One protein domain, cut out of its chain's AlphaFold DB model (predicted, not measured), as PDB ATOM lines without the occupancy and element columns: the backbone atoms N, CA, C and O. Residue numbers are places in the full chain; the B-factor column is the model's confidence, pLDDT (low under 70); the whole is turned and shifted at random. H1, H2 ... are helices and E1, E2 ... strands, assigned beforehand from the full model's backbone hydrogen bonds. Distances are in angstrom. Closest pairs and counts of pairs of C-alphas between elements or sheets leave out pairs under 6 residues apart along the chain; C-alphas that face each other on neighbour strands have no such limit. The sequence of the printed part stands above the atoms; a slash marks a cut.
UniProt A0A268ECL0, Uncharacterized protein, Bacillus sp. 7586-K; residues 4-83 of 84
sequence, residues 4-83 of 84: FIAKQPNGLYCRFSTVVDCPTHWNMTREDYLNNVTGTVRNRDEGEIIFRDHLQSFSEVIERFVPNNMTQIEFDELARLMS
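What this domain is: This is residues 4 to 83 of the 84 residues of an uncharacterized protein of Bacillus sp. 7586-K (UniProt A0A268ECL0). A small sheet of three strands has helix H3 lying over one of its faces, with the other helices toward the two ends of the long axis: H1 and H2 together at one end, H4 at the other, near edge strand E3. The link from H1 to H2 loops out at that first end. The printed part has 80 residues, with three named strands and four named helices in the order E1, E2, E3, H1, H2, H3, H4; the sheet runs E1, E2, E3, all antiparallel, and the class is mixed, helices and strands. The whole is compact, with a radius of gyration of the C-alphas of 12.1 A, and spans 36 by 25 by 19 A.

How they stand to each other: E1, residues 4 to 7, and E2, residues 13 to 17, form a hairpin, antiparallel at 151 degrees; N 4 and O 16 are within hydrogen-bond range at 3.0 A. E2 and E3, residues 22 to 28, form a second hairpin at 161 degrees, with N 15 and O 25 at 2.9 A. The three strands make a meander, each the antiparallel neighbour of the one before, and E1 and E3 are its edge strands. H1, residues 30 to 34, only grazes the sheet; the closest C-alphas of H1 and E2 are those of Arg 30 and Tyr 13, 7.1 A apart. H2, residues 44 to 54, also only grazes the sheet, with residues 47 to 54. H1 and H2 touch, their closest C-alphas being those of Leu 34 and Arg 44, 5.1 A apart. H3, residues 58 to 64, is on the sheet at a height of 8.9 A over it, over E2, and runs along the strands, at 12 degrees to E2 on the local plane. The closest C-alphas of H3 and E1 are those of Phe 58 and Ala 6, 5.5 A apart. H4, residues 72 to 81, is near E3, with 9 pairs of C-alphas within 10 A, and near H3, with 5. H3 and H4 on one face of the sheet make two layers, helices over a sheet. H2 and H4 are apart. In H1, H2, H3 and H4 every O i to N i+4 pair is within hydrogen-bond range.

Where its parts are: E1 begins at C-alpha 4, (45.652, -0.849, -29.008), and is 10.2 A long from first to last C-alpha. E2 measures 13.3 A and E3 15.5 A. H1, five residues, is followed by H2, 14.6 A, which ends at C-alpha 54, (43.006, 0.262, -21.937). H3 measures 10.2 A, and H4, 14.2 A, ends at C-alpha 81, (42.670, -18.199, -36.272).

The domain as a whole: The two C-alphas farthest apart are those of Asp 45 and Ile 73, 36.4 A. The printed part has no cut and no long link. The mean pLDDT of the printed part is 96.1, and no printed residue is under 70.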
ATOM      1  N   PHE A   4      46.225  -0.364 -30.264       96.50
ATOM      2  CA  PHE A   4      45.652  -0.849 -29.008       96.50
ATOM      3  C   PHE A   4      45.802  -2.366 -28.885       96.50
ATOM      4  O   PHE A   4      46.018  -3.064 -29.881       96.50
ATOM      5  N   ILE A   5      45.687  -2.866 -27.654       97.56
ATOM      6  CA  ILE A   5      45.640  -4.300 -27.362       97.56
ATOM      7  C   ILE A   5      44.189  -4.721 -27.219       97.56
ATOM      8  O   ILE A   5      43.418  -4.050 -26.533       97.56
ATOM      9  N   ALA A   6      43.829  -5.827 -27.860       97.94
ATOM     10  CA  ALA A   6      42.515  -6.431 -27.731       97.94
ATOM     11  C   ALA A   6      42.619  -7.893 -27.308       97.94
ATOM     12  O   ALA A   6      43.525  -8.618 -27.735       97.94
ATOM     13  N   LYS A   7      41.668  -8.326 -26.478       97.69
ATOM     14  CA  LYS A   7      41.527  -9.733 -26.096       97.69
ATOM     15  C   LYS A   7      40.790 -10.496 -27.191       97.69
ATOM     16  O   LYS A   7      39.688 -10.106 -27.569       97.69
ATOM     17  N   GLN A   8      41.398 -11.569 -27.677       97.75
ATOM     18  CA  GLN A   8      40.864 -12.446 -28.716       97.75
ATOM     19  C   GLN A   8      39.846 -13.443 -28.141       97.75
ATOM     20  O   GLN A   8      39.905 -13.753 -26.944       97.75
ATOM     21  N   PRO A   9      38.934 -13.989 -28.968       97.62
ATOM     22  CA  PRO A   9      37.974 -14.994 -28.512       97.62
ATOM     23  C   PRO A   9      38.629 -16.281 -27.991       97.62
ATOM     24  O   PRO A   9      38.112 -16.870 -27.045       97.62
ATOM     25  N   ASN A  10      39.796 -16.669 -28.516       97.00
ATOM     26  CA  ASN A  10      40.576 -17.803 -28.002       97.00
ATOM     27  C   ASN A  10      41.292 -17.533 -26.656       97.00
ATOM     28  O   ASN A  10      41.982 -18.398 -26.124       97.00
ATOM     29  N   GLY A  11      41.133 -16.337 -26.079       96.56
ATOM     30  CA  GLY A  11      41.692 -15.961 -24.779       96.56
ATOM     31  C   GLY A  11      43.097 -15.351 -24.822       96.56
ATOM     32  O   GLY A  11      43.559 -14.872 -23.782       96.56
ATOM     33  N   LEU A  12      43.744 -15.322 -25.991       97.75
ATOM     34  CA  LEU A  12      45.018 -14.640 -26.228       97.75
ATOM     35  C   LEU A  12      44.794 -13.158 -26.586       97.75
ATOM     36  O   LEU A  12      43.691 -12.618 -26.445       97.75
ATOM     37  N   TYR A  13      45.853 -12.461 -26.994       98.00
ATOM     38  CA  TYR A  13      45.831 -11.029 -27.279       98.00
ATOM     39  C   TYR A  13      46.375 -10.705 -28.674       98.00
ATOM     40  O   TYR A  13      47.279 -11.360 -29.199       98.00
ATOM     41  N   CYS A  14      45.847  -9.641 -29.277       97.94
ATOM     42  CA  CYS A  14      46.414  -9.012 -30.473       97.94
ATOM     43  C   CYS A  14      46.738  -7.546 -30.227       97.94
ATOM     44  O   CYS A  14      46.176  -6.903 -29.341       97.94
ATOM     45  N   ARG A  15      47.616  -7.018 -31.081       97.50
ATOM     46  CA  ARG A  15      47.878  -5.589 -31.215       97.50
ATOM     47  C   ARG A  15      47.358  -5.109 -32.564       97.50
ATOM     48  O   ARG A  15      47.897  -5.481 -33.612       97.50
ATOM     49  N   PHE A  16      46.347  -4.252 -32.526       97.81
ATOM     50  CA  PHE A  16      45.831  -3.552 -33.695       97.81
ATOM     51  C   PHE A  16      46.589  -2.245 -33.895       97.81
ATOM     52  O   PHE A  16      46.849  -1.528 -32.930       97.81
ATOM     53  N   SER A  17      46.956  -1.928 -35.134       96.81
ATOM     54  CA  SER A  17      47.623  -0.676 -35.480       96.81
ATOM     55  C   SER A  17      46.630   0.295 -36.096       96.81
ATOM     56  O   SER A  17      46.083   0.001 -37.150       96.81
ATOM     57  N   THR A  18      46.467   1.484 -35.525       95.06
ATOM     58  CA  THR A  18      45.646   2.553 -36.134       95.06
ATOM     59  C   THR A  18      46.410   3.350 -37.197       95.06
ATOM     60  O   THR A  18      45.943   4.385 -37.650       95.06
ATOM     61  N   VAL A  19      47.648   2.946 -37.508       94.69
ATOM     62  CA  VAL A  19      48.478   3.555 -38.564       94.69
ATOM     63  C   VAL A  19      48.366   2.775 -39.872       94.69
ATOM     64  O   VAL A  19      48.449   3.363 -40.941       94.69
ATOM     65  N   VAL A  20      48.207   1.449 -39.782       94.75
ATOM     66  CA  VAL A  20      48.045   0.565 -40.951       94.75
ATOM     67  C   VAL A  20      46.651  -0.068 -41.024       94.75
ATOM     68  O   VAL A  20      46.383  -0.827 -41.949       94.75
ATOM     69  N   ASP A  21      45.782   0.252 -40.061       96.31
ATOM     70  CA  ASP A  21      44.386  -0.192 -39.950       96.31
ATOM     71  C   ASP A  21      44.183  -1.716 -39.961       96.31
ATOM     72  O   ASP A  21      43.160  -2.227 -40.415       96.31
ATOM     73  N   CYS A  22      45.156  -2.462 -39.429       97.19
ATOM     74  CA  CYS A  22      45.085  -3.916 -39.320       97.19
ATOM     75  C   CYS A  22      45.852  -4.471 -38.098       97.19
ATOM     76  O   CYS A  22      46.685  -3.773 -37.489       97.19
ATOM     77  N   PRO A  23      45.580  -5.732 -37.699       97.38
ATOM     78  CA  PRO A  23      46.391  -6.441 -36.716       97.38
ATOM     79  C   PRO A  23      47.843  -6.580 -37.182       97.38
ATOM     80  O   PRO A  23      48.118  -6.960 -38.313       97.38
ATOM     81  N   THR A  24      48.780  -6.310 -36.276       96.75
ATOM     82  CA  THR A  24      50.230  -6.462 -36.543       96.75
ATOM     83  C   THR A  24      50.860  -7.582 -35.732       96.75
ATOM     84  O   THR A  24      51.922  -8.073 -36.085       96.75
ATOM     85  N   HIS A  25      50.209  -7.964 -34.636       97.38
ATOM     86  CA  HIS A  25      50.593  -9.078 -33.782       97.38
ATOM     87  C   HIS A  25      49.308  -9.744 -33.291       97.38
ATOM     88  O   HIS A  25      48.327  -9.050 -33.008       97.38
ATOM     89  N   TRP A  26      49.304 -11.065 -33.176       97.62
ATOM     90  CA  TRP A  26      48.149 -11.877 -32.787       97.62
ATOM     91  C   TRP A  26      48.612 -13.120 -32.026       97.62
ATOM     92  O   TRP A  26      49.809 -13.392 -31.976       97.62
ATOM     93  N   ASN A  27      47.669 -13.841 -31.411       97.44
ATOM     94  CA  ASN A  27      47.919 -14.987 -30.537       97.44
ATOM     95  C   ASN A  27      49.062 -14.771 -29.528       97.44
ATOM     96  O   ASN A  27      49.816 -15.690 -29.222       97.44
ATOM     97  N   MET A  28      49.192 -13.548 -29.010       97.38
ATOM     98  CA  MET A  28      50.173 -13.235 -27.976       97.38
ATOM     99  C   MET A  28      49.619 -13.637 -26.619       97.38
ATOM    100  O   MET A  28      48.469 -13.332 -26.290       97.38
ATOM    101  N   THR A  29      50.448 -14.255 -25.790       97.62
ATOM    102  CA  THR A  29      50.137 -14.387 -24.371       97.62
ATOM    103  C   THR A  29      50.269 -13.036 -23.668       97.62
ATOM    104  O   THR A  29      50.840 -12.068 -24.178       97.62
ATOM    105  N   ARG A  30      49.755 -12.970 -22.439       96.19
ATOM    106  CA  ARG A  30      49.963 -11.817 -21.561       96.19
ATOM    107  C   ARG A  30      51.453 -11.531 -21.345       96.19
ATOM    108  O   ARG A  30      51.864 -10.378 -21.398       96.19
ATOM    109  N   GLU A  31      52.250 -12.578 -21.124       96.94
ATOM    110  CA  GLU A  31      53.690 -12.443 -20.894       96.94
ATOM    111  C   GLU A  31      54.440 -12.001 -22.149       96.94
ATOM    112  O   GLU A  31      55.341 -11.176 -22.035       96.94
ATOM    113  N   ASP A  32      54.034 -12.444 -23.343       96.94
ATOM    114  CA  ASP A  32      54.616 -11.947 -24.599       96.94
ATOM    115  C   ASP A  32      54.460 -10.428 -24.715       96.94
ATOM    116  O   ASP A  32      55.412  -9.709 -25.031       96.94
ATOM    117  N   TYR A  33      53.269  -9.913 -24.397       95.06
ATOM    118  CA  TYR A  33      53.036  -8.473 -24.416       95.06
ATOM    119  C   TYR A  33      53.867  -7.728 -23.362       95.06
ATOM    120  O   TYR A  33      54.502  -6.723 -23.685       95.06
ATOM    121  N   LEU A  34      53.916  -8.233 -22.123       94.94
ATOM    122  CA  LEU A  34      54.686  -7.621 -21.029       94.94
ATOM    123  C   LEU A  34      56.202  -7.673 -21.257       94.94
ATOM    124  O   LEU A  34      56.920  -6.779 -20.812       94.94
ATOM    125  N   ASN A  35      56.683  -8.672 -21.995       95.31
ATOM    126  CA  ASN A  35      58.068  -8.775 -22.457       95.31
ATOM    127  C   ASN A  35      58.335  -7.948 -23.727       95.31
ATOM    128  O   ASN A  35      59.395  -8.070 -24.336       95.31
ATOM    129  N   ASN A  36      57.395  -7.075 -24.100       92.25
ATOM    130  CA  ASN A  36      57.510  -6.107 -25.181       92.25
ATOM    131  C   ASN A  36      57.700  -6.727 -26.579       92.25
ATOM    132  O   ASN A  36      58.361  -6.136 -27.430       92.25
ATOM    133  N   VAL A  37      57.065  -7.873 -26.868       92.25
ATOM    134  CA  VAL A  37      57.067  -8.476 -28.222       92.25
ATOM    135  C   VAL A  37      56.559  -7.500 -29.290       92.25
ATOM    136  O   VAL A  37      57.014  -7.524 -30.427       92.25
ATOM    137  N   THR A  38      55.659  -6.587 -28.918       90.31
ATOM    138  CA  THR A  38      55.133  -5.563 -29.836       90.31
ATOM    139  C   THR A  38      56.092  -4.397 -30.094       90.31
ATOM    140  O   THR A  38      55.827  -3.590 -30.982       90.31
ATOM    141  N   GLY A  39      57.150  -4.237 -29.288       92.19
ATOM    142  CA  GLY A  39      58.039  -3.071 -29.317       92.19
ATOM    143  C   GLY A  39      57.380  -1.748 -28.892       92.19
ATOM    144  O   GLY A  39      57.951  -0.685 -29.129       92.19
ATOM    145  N   THR A  40      56.177  -1.785 -28.303       87.19
ATOM    146  CA  THR A  40      55.374  -0.586 -27.984       87.19
ATOM    147  C   THR A  40      55.252  -0.262 -26.498       87.19
ATOM    148  O   THR A  40      54.716   0.791 -26.159       87.19
ATOM    149  N   VAL A  41      55.756  -1.127 -25.617       90.38
ATOM    150  CA  VAL A  41      55.669  -0.981 -24.160       90.38
ATOM    151  C   VAL A  41      57.050  -0.648 -23.603       90.38
ATOM    152  O   VAL A  41      58.020  -1.340 -23.902       90.38
ATOM    153  N   ARG A  42      57.176   0.403 -22.786       89.75
ATOM    154  CA  ARG A  42      58.481   0.824 -22.244       89.75
ATOM    155  C   ARG A  42      58.962  -0.078 -21.115       89.75
ATOM    156  O   ARG A  42      60.165  -0.263 -20.956       89.75
ATOM    157  N   ASN A  43      58.040  -0.593 -20.306       93.38
ATOM    158  CA  ASN A  43      58.321  -1.485 -19.183       93.38
ATOM    159  C   ASN A  43      57.077  -2.296 -18.785       93.38
ATOM    160  O   ASN A  43      55.961  -1.997 -19.206       93.38
ATOM    161  N   ARG A  44      57.265  -3.315 -17.940       95.38
ATOM    162  CA  ARG A  44      56.173  -4.201 -17.510       95.38
ATOM    163  C   ARG A  44      55.021  -3.446 -16.833       95.38
ATOM    164  O   ARG A  44      53.874  -3.757 -17.130       95.38
ATOM    165  N   ASP A  45      55.304  -2.436 -16.009       95.88
ATOM    166  CA  ASP A  45      54.272  -1.671 -15.291       95.88
ATOM    167  C   ASP A  45      53.335  -0.910 -16.244       95.88
ATOM    168  O   ASP A  45      52.123  -0.871 -16.036       95.88
ATOM    169  N   GLU A  46      53.865  -0.343 -17.329       93.62
ATOM    170  CA  GLU A  46      53.047   0.280 -18.376       93.62
ATOM    171  C   GLU A  46      52.150  -0.755 -19.069       93.62
ATOM    172  O   GLU A  46      50.964  -0.502 -19.288       93.62
ATOM    173  N   GLY A  47      52.683  -1.943 -19.366       94.81
ATOM    174  CA  GLY A  47      51.898  -3.030 -19.952       94.81
ATOM    175  C   GLY A  47      50.770  -3.517 -19.031       94.81
ATOM    176  O   GLY A  47      49.664  -3.792 -19.496       94.81
ATOM    177  N   GLU A  48      51.018  -3.558 -17.721       96.62
ATOM    178  CA  GLU A  48      50.020  -3.866 -16.689       96.62
ATOM    179  C   GLU A  48      48.887  -2.827 -16.648       96.62
ATOM    180  O   GLU A  48      47.707  -3.184 -16.618       96.62
ATOM    181  N   ILE A  49      49.232  -1.536 -16.715       96.25
ATOM    182  CA  ILE A  49      48.254  -0.441 -16.806       96.25
ATOM    183  C   ILE A  49      47.404  -0.587 -18.071       96.25
ATOM    184  O   ILE A  49      46.186  -0.446 -18.008       96.25
ATOM    185  N   ILE A  50      48.015  -0.925 -19.211       94.62
ATOM    186  CA  ILE A  50      47.285  -1.122 -20.470       94.62
ATOM    187  C   ILE A  50      46.278  -2.267 -20.349       94.62
ATOM    188  O   ILE A  50      45.129  -2.104 -20.756       94.62
ATOM    189  N   PHE A  51      46.662  -3.398 -19.750       94.81
ATOM    190  CA  PHE A  51      45.728  -4.502 -19.524       94.81
ATOM    191  C   PHE A  51      44.567  -4.135 -18.599       94.81
ATOM    192  O   PHE A  51      43.462  -4.637 -18.795       94.81
ATOM    193  N   ARG A  52      44.810  -3.286 -17.596       95.69
ATOM    194  CA  ARG A  52      43.797  -2.889 -16.615       95.69
ATOM    195  C   ARG A  52      42.837  -1.826 -17.150       95.69
ATOM    196  O   ARG A  52      41.634  -1.957 -16.957       95.69
ATOM    197  N   ASP A  53      43.367  -0.803 -17.819       96.19
ATOM    198  CA  ASP A  53      42.640   0.445 -18.087       96.19
ATOM    199  C   ASP A  53      42.349   0.674 -19.585       96.19
ATOM    200  O   ASP A  53      41.499   1.495 -19.930       96.19
ATOM    201  N   HIS A  54      43.042  -0.027 -20.494       94.88
ATOM    202  CA  HIS A  54      43.006   0.262 -21.937       94.88
ATOM    203  C   HIS A  54      42.766  -0.953 -22.846       94.88
ATOM    204  O   HIS A  54      42.728  -0.793 -24.071       94.88
ATOM    205  N   LEU A  55      42.589  -2.148 -22.277       96.62
ATOM    206  CA  LEU A  55      42.319  -3.371 -23.026       96.62
ATOM    207  C   LEU A  55      40.978  -3.269 -23.766       96.62
ATOM    208  O   LEU A  55      39.936  -3.039 -23.158       96.62
ATOM    209  N   GLN A  56      41.012  -3.474 -25.079       97.06
ATOM    210  CA  GLN A  56      39.835  -3.424 -25.942       97.06
ATOM    211  C   GLN A  56      39.218  -4.814 -26.146       97.06
ATOM    212  O   GLN A  56      39.864  -5.854 -25.960       97.06
ATOM    213  N   SER A  57      37.954  -4.840 -26.563       96.56
ATOM    214  CA  SER A  57      37.302  -6.058 -27.045       96.56
ATOM    215  C   SER A  57      37.793  -6.425 -28.448       96.56
ATOM    216  O   SER A  57      38.308  -5.595 -29.196       96.56
ATOM    217  N   PHE A  58      37.590  -7.683 -28.845       97.62
ATOM    218  CA  PHE A  58      37.868  -8.109 -30.215       97.62
ATOM    219  C   PHE A  58      36.958  -7.438 -31.257       97.62
ATOM    220  O   PHE A  58      37.362  -7.288 -32.404       97.62
ATOM    221  N   SER A  59      35.753  -6.996 -30.877       97.50
ATOM    222  CA  SER A  59      34.853  -6.285 -31.797       97.50
ATOM    223  C   SER A  59      35.489  -5.007 -32.348       97.50
ATOM    224  O   SER A  59      35.382  -4.754 -33.541       97.50
ATOM    225  N   GLU A  60      36.260  -4.277 -31.535       97.56
ATOM    226  CA  GLU A  60      36.989  -3.076 -31.970       97.56
ATOM    227  C   GLU A  60      38.014  -3.369 -33.075       97.56
ATOM    228  O   GLU A  60      38.294  -2.512 -33.909       97.56
ATOM    229  N   VAL A  61      38.586  -4.578 -33.094       97.69
ATOM    230  CA  VAL A  61      39.516  -5.024 -34.145       97.69
ATOM    231  C   VAL A  61      38.779  -5.199 -35.468       97.69
ATOM    232  O   VAL A  61      39.297  -4.808 -36.509       97.69
ATOM    233  N   ILE A  62      37.575  -5.772 -35.419       97.31
ATOM    234  CA  ILE A  62      36.731  -6.015 -36.595       97.31
ATOM    235  C   ILE A  62      36.177  -4.692 -37.129       97.31
ATOM    236  O   ILE A  62      36.242  -4.440 -38.325       97.31
ATOM    237  N   GLU A  63      35.677  -3.829 -36.245       97.44
ATOM    238  CA  GLU A  63      35.055  -2.553 -36.616       97.44
ATOM    239  C   GLU A  63      36.052  -1.545 -37.195       97.44
ATOM    240  O   GLU A  63      35.690  -0.759 -38.070       97.44
ATOM    241  N   ARG A  64      37.305  -1.550 -36.721       97.06
ATOM    242  CA  ARG A  64      38.343  -0.616 -37.187       97.06
ATOM    243  C   ARG A  64      39.179  -1.136 -38.346       97.06
ATOM    244  O   ARG A  64      39.988  -0.372 -38.867       97.06
ATOM    245  N   PHE A  65      39.038  -2.402 -38.724       97.81
ATOM    246  CA  PHE A  65      39.795  -2.955 -39.836       97.81
ATOM    247  C   PHE A  65      39.453  -2.229 -41.141       97.81
ATOM    248  O   PHE A  65      38.285  -2.087 -41.506       97.81
ATOM    249  N   VAL A  66      40.488  -1.803 -41.864       97.12
ATOM    250  CA  VAL A  66      40.355  -1.257 -43.216       97.12
ATOM    251  C   VAL A  66      41.311  -2.018 -44.130       97.12
ATOM    252  O   VAL A  66      42.501  -2.110 -43.813       97.12
ATOM    253  N   PRO A  67      40.848  -2.540 -45.282       96.44
ATOM    254  CA  PRO A  67      41.647  -3.418 -46.131       96.44
ATOM    255  C   PRO A  67      42.675  -2.665 -47.001       96.44
ATOM    256  O   PRO A  67      42.773  -2.879 -48.207       96.44
ATOM    257  N   ASN A  68      43.432  -1.751 -46.390       93.94
ATOM    258  CA  ASN A  68      44.467  -0.949 -47.043       93.94
ATOM    259  C   ASN A  68      45.818  -1.678 -47.083       93.94
ATOM    260  O   ASN A  68      46.513  -1.633 -48.093       93.94
ATOM    261  N   ASN A  69      46.193  -2.333 -45.977       95.06
ATOM    262  CA  ASN A  69      47.501  -2.987 -45.797       95.06
ATOM    263  C   ASN A  69      47.401  -4.508 -45.587       95.06
ATOM    264  O   ASN A  69      48.412  -5.182 -45.415       95.06
ATOM    265  N   MET A  70      46.180  -5.031 -45.558       96.12
ATOM    266  CA  MET A  70      45.837  -6.444 -45.436       96.12
ATOM    267  C   MET A  70      44.509  -6.620 -46.163       96.12
ATOM    268  O   MET A  70      43.614  -5.792 -46.007       96.12
ATOM    269  N   THR A  71      44.370  -7.644 -46.991       97.50
ATOM    270  CA  THR A  71      43.119  -7.880 -47.720       97.50
ATOM    271  C   THR A  71      42.019  -8.383 -46.783       97.50
ATOM    272  O   THR A  71      42.295  -8.933 -45.717       97.50
ATOM    273  N   GLN A  72      40.752  -8.248 -47.193       97.62
ATOM    274  CA  GLN A  72      39.629  -8.803 -46.426       97.62
ATOM    275  C   GLN A  72      39.763 -10.322 -46.232       97.62
ATOM    276  O   GLN A  72      39.474 -10.824 -45.155       97.62
ATOM    277  N   ILE A  73      40.249 -11.049 -47.247       98.00
ATOM    278  CA  ILE A  73      40.409 -12.510 -47.184       98.00
ATOM    279  C   ILE A  73      41.456 -12.893 -46.133       98.00
ATOM    280  O   ILE A  73      41.185 -13.740 -45.283       98.00
ATOM    281  N   GLU A  74      42.622 -12.241 -46.155       97.81
ATOM    282  CA  GLU A  74      43.673 -12.459 -45.152       97.81
ATOM    283  C   GLU A  74      43.173 -12.126 -43.742       97.81
ATOM    284  O   GLU A  74      43.432 -12.872 -42.797       97.81
ATOM    285  N   PHE A  75      42.414 -11.037 -43.595       98.00
ATOM    286  CA  PHE A  75      41.833 -10.667 -42.311       98.00
ATOM    287  C   PHE A  75      40.800 -11.686 -41.818       98.00
ATOM    288  O   PHE A  75      40.819 -12.042 -40.643       98.00
ATOM    289  N   ASP A  76      39.938 -12.205 -42.692       97.75
ATOM    290  CA  ASP A  76      38.930 -13.206 -42.328       97.75
ATOM    291  C   ASP A  76      39.577 -14.526 -41.878       97.75
ATOM    292  O   ASP A  76      39.127 -15.163 -40.921       97.75
ATOM    293  N   GLU A  77      40.652 -14.951 -42.547       97.62
ATOM    294  CA  GLU A  77      41.457 -16.102 -42.126       97.62
ATOM    295  C   GLU A  77      42.120 -15.858 -40.770       97.62
ATOM    296  O   GLU A  77      42.058 -16.716 -39.884       97.62
ATOM    297  N   LEU A  78      42.676 -14.664 -40.574       97.44
ATOM    298  CA  LEU A  78      43.289 -14.278 -39.314       97.44
ATOM    299  C   LEU A  78      42.263 -14.218 -38.170       97.44
ATOM    300  O   LEU A  78      42.529 -14.704 -37.071       97.44
ATOM    301  N   ALA A  79      41.070 -13.676 -38.414       96.94
ATOM    302  CA  ALA A  79      39.985 -13.604 -37.439       96.94
ATOM    303  C   ALA A  79      39.504 -14.998 -37.014       96.94
ATOM    304  O   ALA A  79      39.253 -15.226 -35.826       96.94
ATOM    305  N   ARG A  80      39.446 -15.955 -37.951       96.81
ATOM    306  CA  ARG A  80      39.174 -17.367 -37.639       96.81
ATOM    307  C   ARG A  80      40.265 -17.975 -36.759       96.81
ATOM    308  O   ARG A  80      39.940 -18.615 -35.760       96.81
ATOM    309  N   LEU A  81      41.538 -17.724 -37.076       96.81
ATOM    310  CA  LEU A  81      42.670 -18.199 -36.272       96.81
ATOM    311  C   LEU A  81      42.635 -17.647 -34.837       96.81
ATOM    312  O   LEU A  81      42.908 -18.375 -33.894       96.81
ATOM    313  N   MET A  82      42.266 -16.376 -34.663       96.19
ATOM    314  CA  MET A  82      42.134 -15.733 -33.346       96.19
ATOM    315  C   MET A  82      40.901 -16.207 -32.557       96.19
ATOM    316  O   MET A  82      40.754 -15.892 -31.376       96.19
ATOM    317  N   SER A  83      40.000 -16.947 -33.205       93.56
ATOM    318  CA  SER A  83      38.766 -17.455 -32.599       93.56
ATOM    319  C   SER A  83      38.806 -18.952 -32.282       93.56
ATOM    320  O   SER A  83      37.845 -19.460 -31.708       93.56
TER     321      SER A  83